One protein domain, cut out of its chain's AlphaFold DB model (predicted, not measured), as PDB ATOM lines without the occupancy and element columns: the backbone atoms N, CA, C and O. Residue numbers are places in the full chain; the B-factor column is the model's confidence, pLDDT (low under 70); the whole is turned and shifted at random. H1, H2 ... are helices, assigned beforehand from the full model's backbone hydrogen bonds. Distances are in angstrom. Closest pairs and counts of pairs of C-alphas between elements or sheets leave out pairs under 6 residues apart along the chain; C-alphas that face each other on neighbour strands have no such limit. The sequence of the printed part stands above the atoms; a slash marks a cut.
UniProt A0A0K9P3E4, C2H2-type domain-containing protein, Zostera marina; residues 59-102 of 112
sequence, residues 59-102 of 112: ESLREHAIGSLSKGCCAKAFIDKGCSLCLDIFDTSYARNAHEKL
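Overview. This is residues 59 to 102 of the 112 residues of the protein "C2H2-type domain-containing protein" of Zostera marina (UniProt A0A0K9P3E4). Three short helices make an open U: H2 is the base, H1 stands at one end of it and H3 at the other. The link of residues 82 to 92 loops out and back in the space between H1 and H3. The printed part has 44 residues, with helices H1, H2, H3 in that order and no named strand; the class is all helix. It is compact, with a radius of gyration of the C-alphas of 10.2 A, and elongated, spanning 29 by 19 by 11 A.

Along the chain. H2, the longest helix, covers residues 73 to 81, 11.9 A from C-alpha 73 at (-1.961, -28.353, -39.043). H1 covers residues 59 to 65, 9.7 A, from C-alpha 59 at (-13.634, -13.838, -40.476). H3 covers residues 93 to 100, 10.2 A, to C-alpha 100 at (-23.302, -32.680, -40.228).

Arrangement. H2 and H1 touch, about perpendicular at 85 degrees; their closest C-alphas, of Ala 75 and Ala 65, are 4.9 A apart. H2 and H3 only just touch, with 3 pairs of C-alphas within 8 A, the closest those of Lys 81 and Ser 93 at 5.0 A; they run the same way at a steep tilt of 63 degrees. H1 and H3 are apart. In H1, H2 and H3 every O i to N i+4 pair is within hydrogen-bond range.

Size, cuts and confidence. The C-alphas farthest apart, of Lys 71 and Leu 102, are 30.4 A apart. The printed part has no cut. The link H2 to H3 is long. The pLDDT is under 70 at residue 59, residues 67 to 72 and residues 85 to 87.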
ATOM      1  N   GLU A  59     -14.122 -13.755 -39.104       67.94
ATOM      2  CA  GLU A  59     -13.634 -13.838 -40.476       67.94
ATOM      3  C   GLU A  59     -12.158 -14.244 -40.504       67.94
ATOM      4  O   GLU A  59     -11.790 -15.182 -41.196       67.94
ATOM      5  N   SER A  60     -11.324 -13.656 -39.639       71.25
ATOM      6  CA  SER A  60      -9.924 -14.083 -39.510       71.25
ATOM      7  C   SER A  60      -9.789 -15.505 -38.955       71.25
ATOM      8  O   SER A  60      -8.800 -16.165 -39.252       71.25
ATOM      9  N   LEU A  61     -10.740 -15.985 -38.138       73.12
ATOM     10  CA  LEU A  61     -10.773 -17.382 -37.704       73.12
ATOM     11  C   LEU A  61     -11.197 -18.316 -38.842       73.12
ATOM     12  O   LEU A  61     -10.558 -19.348 -39.012       73.12
ATOM     13  N   ARG A  62     -12.221 -17.962 -39.626       71.81
ATOM     14  CA  ARG A  62     -12.642 -18.717 -40.815       71.81
ATOM     15  C   ARG A  62     -11.495 -18.843 -41.798       71.81
ATOM     16  O   ARG A  62     -11.127 -19.954 -42.148       71.81
ATOM     17  N   GLU A  63     -10.850 -17.734 -42.133       73.88
ATOM     18  CA  GLU A  63      -9.692 -17.733 -43.027       73.88
ATOM     19  C   GLU A  63      -8.483 -18.465 -42.425       73.88
ATOM     20  O   GLU A  63      -7.662 -19.021 -43.144       73.88
ATOM     21  N   HIS A  64      -8.360 -18.522 -41.100       76.44
ATOM     22  CA  HIS A  64      -7.321 -19.308 -40.432       76.44
ATOM     23  C   HIS A  64      -7.619 -20.818 -40.436       76.44
ATOM     24  O   HIS A  64      -6.698 -21.628 -40.552       76.44
ATOM     25  N   ALA A  65      -8.883 -21.196 -40.255       70.12
ATOM     26  CA  ALA A  65      -9.330 -22.578 -40.129       70.12
ATOM     27  C   ALA A  65      -9.595 -23.238 -41.491       70.12
ATOM     28  O   ALA A  65      -9.359 -24.425 -41.638       70.12
ATOM     29  N   ILE A  66     -10.051 -22.478 -42.484       70.31
ATOM     30  CA  ILE A  66     -10.370 -22.951 -43.838       70.31
ATOM     31  C   ILE A  66      -9.266 -22.540 -44.820       70.31
ATOM     32  O   ILE A  66      -8.901 -23.310 -45.704       70.31
ATOM     33  N   GLY A  67      -8.725 -21.330 -44.663       63.38
ATOM     34  CA  GLY A  67      -7.751 -20.751 -45.581       63.38
ATOM     35  C   GLY A  67      -6.301 -21.180 -45.331       63.38
ATOM     36  O   GLY A  67      -5.904 -21.673 -44.272       63.38
ATOM     37  N   SER A  68      -5.474 -20.936 -46.344       56.59
ATOM     38  CA  SER A  68      -4.056 -21.306 -46.457       56.59
ATOM     39  C   SER A  68      -3.094 -20.480 -45.581       56.59
ATOM     40  O   SER A  68      -1.877 -20.614 -45.701       56.59
ATOM     41  N   LEU A  69      -3.610 -19.637 -44.679       55.81
ATOM     42  CA  LEU A  69      -2.825 -18.724 -43.833       55.81
ATOM     43  C   LEU A  69      -2.361 -19.339 -42.500       55.81
ATOM     44  O   LEU A  69      -1.588 -18.718 -41.762       55.81
ATOM     45  N   SER A  70      -2.830 -20.535 -42.142       55.75
ATOM     46  CA  SER A  70      -2.415 -21.216 -40.915       55.75
ATOM     47  C   SER A  70      -1.267 -22.189 -41.174       55.75
ATOM     48  O   SER A  70      -1.194 -22.834 -42.216       55.75
ATOM     49  N   LYS A  71      -0.353 -22.331 -40.199       59.22
ATOM     50  CA  LYS A  71       0.575 -23.474 -40.140       59.22
ATOM     51  C   LYS A  71      -0.261 -24.727 -40.419       59.22
ATOM     52  O   LYS A  71      -1.183 -24.974 -39.641       59.22
ATOM     53  N   GLY A  72       0.025 -25.458 -41.504       62.75
ATOM     54  CA  GLY A  72      -0.895 -26.395 -42.185       62.75
ATOM     55  C   GLY A  72      -1.601 -27.464 -41.333       62.75
ATOM     56  O   GLY A  72      -2.511 -28.133 -41.808       62.75
ATOM     57  N   CYS A  73      -1.242 -27.595 -40.058       70.69
ATOM     58  CA  CYS A  73      -1.961 -28.353 -39.043       70.69
ATOM     59  C   CYS A  73      -3.398 -27.845 -38.784       70.69
ATOM     60  O   CYS A  73      -4.305 -28.660 -38.639       70.69
ATOM     61  N   CYS A  74      -3.644 -26.526 -38.756       74.12
ATOM     62  CA  CYS A  74      -4.965 -26.000 -38.364       74.12
ATOM     63  C   CYS A  74      -6.006 -26.188 -39.471       74.12
ATOM     64  O   CYS A  74      -7.094 -26.690 -39.198       74.12
ATOM     65  N   ALA A  75      -5.632 -25.863 -40.712       74.94
ATOM     66  CA  ALA A  75      -6.469 -26.104 -41.882       74.94
ATOM     67  C   ALA A  75      -6.786 -27.595 -42.063       74.94
ATOM     68  O   ALA A  75      -7.938 -27.974 -42.247       74.94
ATOM     69  N   LYS A  76      -5.780 -28.468 -41.916       76.75
ATOM     70  CA  LYS A  76      -5.979 -29.918 -42.035       76.75
ATOM     71  C   LYS A  76      -6.920 -30.471 -40.961       76.75
ATOM     72  O   LYS A  76      -7.802 -31.260 -41.277       76.75
ATOM     73  N   ALA A  77      -6.755 -30.049 -39.707       76.56
ATOM     74  CA  ALA A  77      -7.619 -30.486 -38.614       76.56
ATOM     75  C   ALA A  77      -9.068 -29.993 -38.776       76.56
ATOM     76  O   ALA A  77      -9.999 -30.721 -38.436       76.56
ATOM     77  N   PHE A  78      -9.267 -28.792 -39.328       79.88
ATOM     78  CA  PHE A  78     -10.603 -28.279 -39.622       79.88
ATOM     79  C   PHE A  78     -11.259 -28.992 -40.812       79.88
ATOM     80  O   PHE A  78     -12.444 -29.284 -40.754       79.88
ATOM     81  N   ILE A  79     -10.512 -29.340 -41.864       77.50
ATOM     82  CA  ILE A  79     -11.052 -30.129 -42.987       77.50
ATOM     83  C   ILE A  79     -11.458 -31.540 -42.528       77.50
ATOM     84  O   ILE A  79     -12.480 -32.068 -42.956       77.50
ATOM     85  N   ASP A  80     -10.667 -32.153 -41.646       80.31
ATOM     86  CA  ASP A  80     -10.928 -33.510 -41.155       80.31
ATOM     87  C   ASP A  80     -12.115 -33.553 -40.169       80.31
ATOM     88  O   ASP A  80     -13.011 -34.404 -40.280       80.31
ATOM     89  N   LYS A  81     -12.158 -32.601 -39.224       80.69
ATOM     90  CA  LYS A  81     -13.037 -32.652 -38.039       80.69
ATOM     91  C   LYS A  81     -13.893 -31.409 -37.792       80.69
ATOM     92  O   LYS A  81     -14.659 -31.394 -36.830       80.69
ATOM     93  N   GLY A  82     -13.761 -30.367 -38.602       78.31
ATOM     94  CA  GLY A  82     -14.529 -29.128 -38.496       78.31
ATOM     95  C   GLY A  82     -15.817 -29.166 -39.315       78.31
ATOM     96  O   GLY A  82     -15.894 -29.825 -40.350       78.31
ATOM     97  N   CYS A  83     -16.842 -28.453 -38.855       78.88
ATOM     98  CA  CYS A  83     -18.064 -28.223 -39.617       78.88
ATOM     99  C   CYS A  83     -17.981 -26.879 -40.353       78.88
ATOM    100  O   CYS A  83     -17.777 -25.835 -39.738       78.88
ATOM    101  N   SER A  84     -18.190 -26.876 -41.670       70.19
ATOM    102  CA  SER A  84     -18.174 -25.653 -42.487       70.19
ATOM    103  C   SER A  84     -19.371 -24.725 -42.237       70.19
ATOM    104  O   SER A  84     -19.299 -23.543 -42.574       70.19
ATOM    105  N   LEU A  85     -20.451 -25.234 -41.632       67.19
ATOM    106  CA  LEU A  85     -21.691 -24.492 -41.387       67.19
ATOM    107  C   LEU A  85     -21.644 -23.705 -40.070       67.19
ATOM    108  O   LEU A  85     -21.843 -22.490 -40.075       67.19
ATOM    109  N   CYS A  86     -21.344 -24.369 -38.948       69.25
ATOM    110  CA  CYS A  86     -21.285 -23.730 -37.626       69.25
ATOM    111  C   CYS A  86     -19.868 -23.345 -37.170       69.25
ATOM    112  O   CYS A  86     -19.731 -22.595 -36.209       69.25
ATOM    113  N   LEU A  87     -18.822 -23.795 -37.878       68.75
ATOM    114  CA  LEU A  87     -17.404 -23.625 -37.521       68.75
ATOM    115  C   LEU A  87     -16.955 -24.328 -36.231       68.75
ATOM    116  O   LEU A  87     -15.850 -24.052 -35.753       68.75
ATOM    117  N   ASP A  88     -17.755 -25.249 -35.691       70.88
ATOM    118  CA  ASP A  88     -17.331 -26.102 -34.580       70.88
ATOM    119  C   ASP A  88     -16.327 -27.161 -35.037       70.88
ATOM    120  O   ASP A  88     -16.300 -27.571 -36.200       70.88
ATOM    121  N   ILE A  89     -15.499 -27.617 -34.097       74.88
ATOM    122  CA  ILE A  89     -14.512 -28.679 -34.306       74.88
ATOM    123  C   ILE A  89     -14.805 -29.809 -33.332       74.88
ATOM    124  O   ILE A  89     -14.908 -29.581 -32.130       74.88
ATOM    125  N   PHE A  90     -14.905 -31.021 -33.864       79.62
ATOM    126  CA  PHE A  90     -15.223 -32.222 -33.103       79.62
ATOM    127  C   PHE A  90     -13.965 -33.049 -32.822       79.62
ATOM    128  O   PHE A  90     -12.984 -33.002 -33.566       79.62
ATOM    129  N   ASP A  91     -13.998 -33.865 -31.769       75.88
ATOM    130  CA  ASP A  91     -12.851 -34.705 -31.399       75.88
ATOM    131  C   ASP A  91     -12.583 -35.821 -32.428       75.88
ATOM    132  O   ASP A  91     -11.431 -36.216 -32.667       75.88
ATOM    133  N   THR A  92     -13.641 -36.292 -33.102       82.44
ATOM    134  CA  THR A  92     -13.594 -37.360 -34.113       82.44
ATOM    135  C   THR A  92     -14.366 -37.001 -35.384       82.44
ATOM    136  O   THR A  92     -15.370 -36.287 -35.352       82.44
ATOM    137  N   SER A  93     -13.924 -37.553 -36.517       83.06
ATOM    138  CA  SER A  93     -14.600 -37.406 -37.814       83.06
ATOM    139  C   SER A  93     -16.005 -38.022 -37.816       83.06
ATOM    140  O   SER A  93     -16.902 -37.496 -38.469       83.06
ATOM    141  N   TYR A  94     -16.228 -39.086 -37.033       83.12
ATOM    142  CA  TYR A  94     -17.551 -39.684 -36.839       83.12
ATOM    143  C   TYR A  94     -18.525 -38.719 -36.147       83.12
ATOM    144  O   TYR A  94     -19.637 -38.539 -36.635       83.12
ATOM    145  N   ALA A  95     -18.100 -38.053 -35.063       82.19
ATOM    146  CA  ALA A  95     -18.926 -37.067 -34.362       82.19
ATOM    147  C   ALA A  95     -19.264 -35.866 -35.256       82.19
ATOM    148  O   ALA A  95     -20.420 -35.445 -35.299       82.19
ATOM    149  N   ARG A  96     -18.294 -35.381 -36.047       85.75
ATOM    150  CA  ARG A  96     -18.550 -34.354 -37.065       85.75
ATOM    151  C   ARG A  96     -19.556 -34.827 -38.109       85.75
ATOM    152  O   ARG A  96     -20.477 -34.085 -38.411       85.75
ATOM    153  N   ASN A  97     -19.416 -36.037 -38.652       80.94
ATOM    154  CA  ASN A  97     -20.314 -36.562 -39.689       80.94
ATOM    155  C   ASN A  97     -21.737 -36.812 -39.156       80.94
ATOM    156  O   ASN A  97     -22.725 -36.568 -39.841       80.94
ATOM    157  N   ALA A  98     -21.857 -37.274 -37.909       83.19
ATOM    158  CA  ALA A  98     -23.141 -37.395 -37.228       83.19
ATOM    159  C   ALA A  98     -23.788 -36.018 -37.001       83.19
ATOM    160  O   ALA A  98     -24.982 -35.859 -37.246       83.19
ATOM    161  N   HIS A  99     -22.994 -35.019 -36.600       81.50
ATOM    162  CA  HIS A  99     -23.437 -33.634 -36.469       81.50
ATOM    163  C   HIS A  99     -23.835 -33.020 -37.818       81.50
ATOM    164  O   HIS A  99     -24.874 -32.380 -37.896       81.50
ATOM    165  N   GLU A 100     -23.069 -33.241 -38.888       78.00
ATOM    166  CA  GLU A 100     -23.302 -32.680 -40.228       78.00
ATOM    167  C   GLU A 100     -24.686 -33.048 -40.776       78.00
ATOM    168  O   GLU A 100     -25.371 -32.198 -41.337       78.00
ATOM    169  N   LYS A 101     -25.149 -34.277 -40.511       76.50
ATOM    170  CA  LYS A 101     -26.496 -34.746 -40.884       76.50
ATOM    171  C   LYS A 101     -27.633 -33.977 -40.200       76.50
ATOM    172  O   LYS A 101     -28.759 -34.018 -40.685       76.50
ATOM    173  N   LEU A 102     -27.353 -33.319 -39.076       73.44
ATOM    174  CA  LEU A 102     -28.316 -32.585 -38.250       73.44
ATOM    175  C   LEU A 102     -27.983 -31.087 -38.152       73.44
ATOM    176  O   LEU A 102     -28.710 -30.333 -37.503       73.44
TER     177      LEU A 102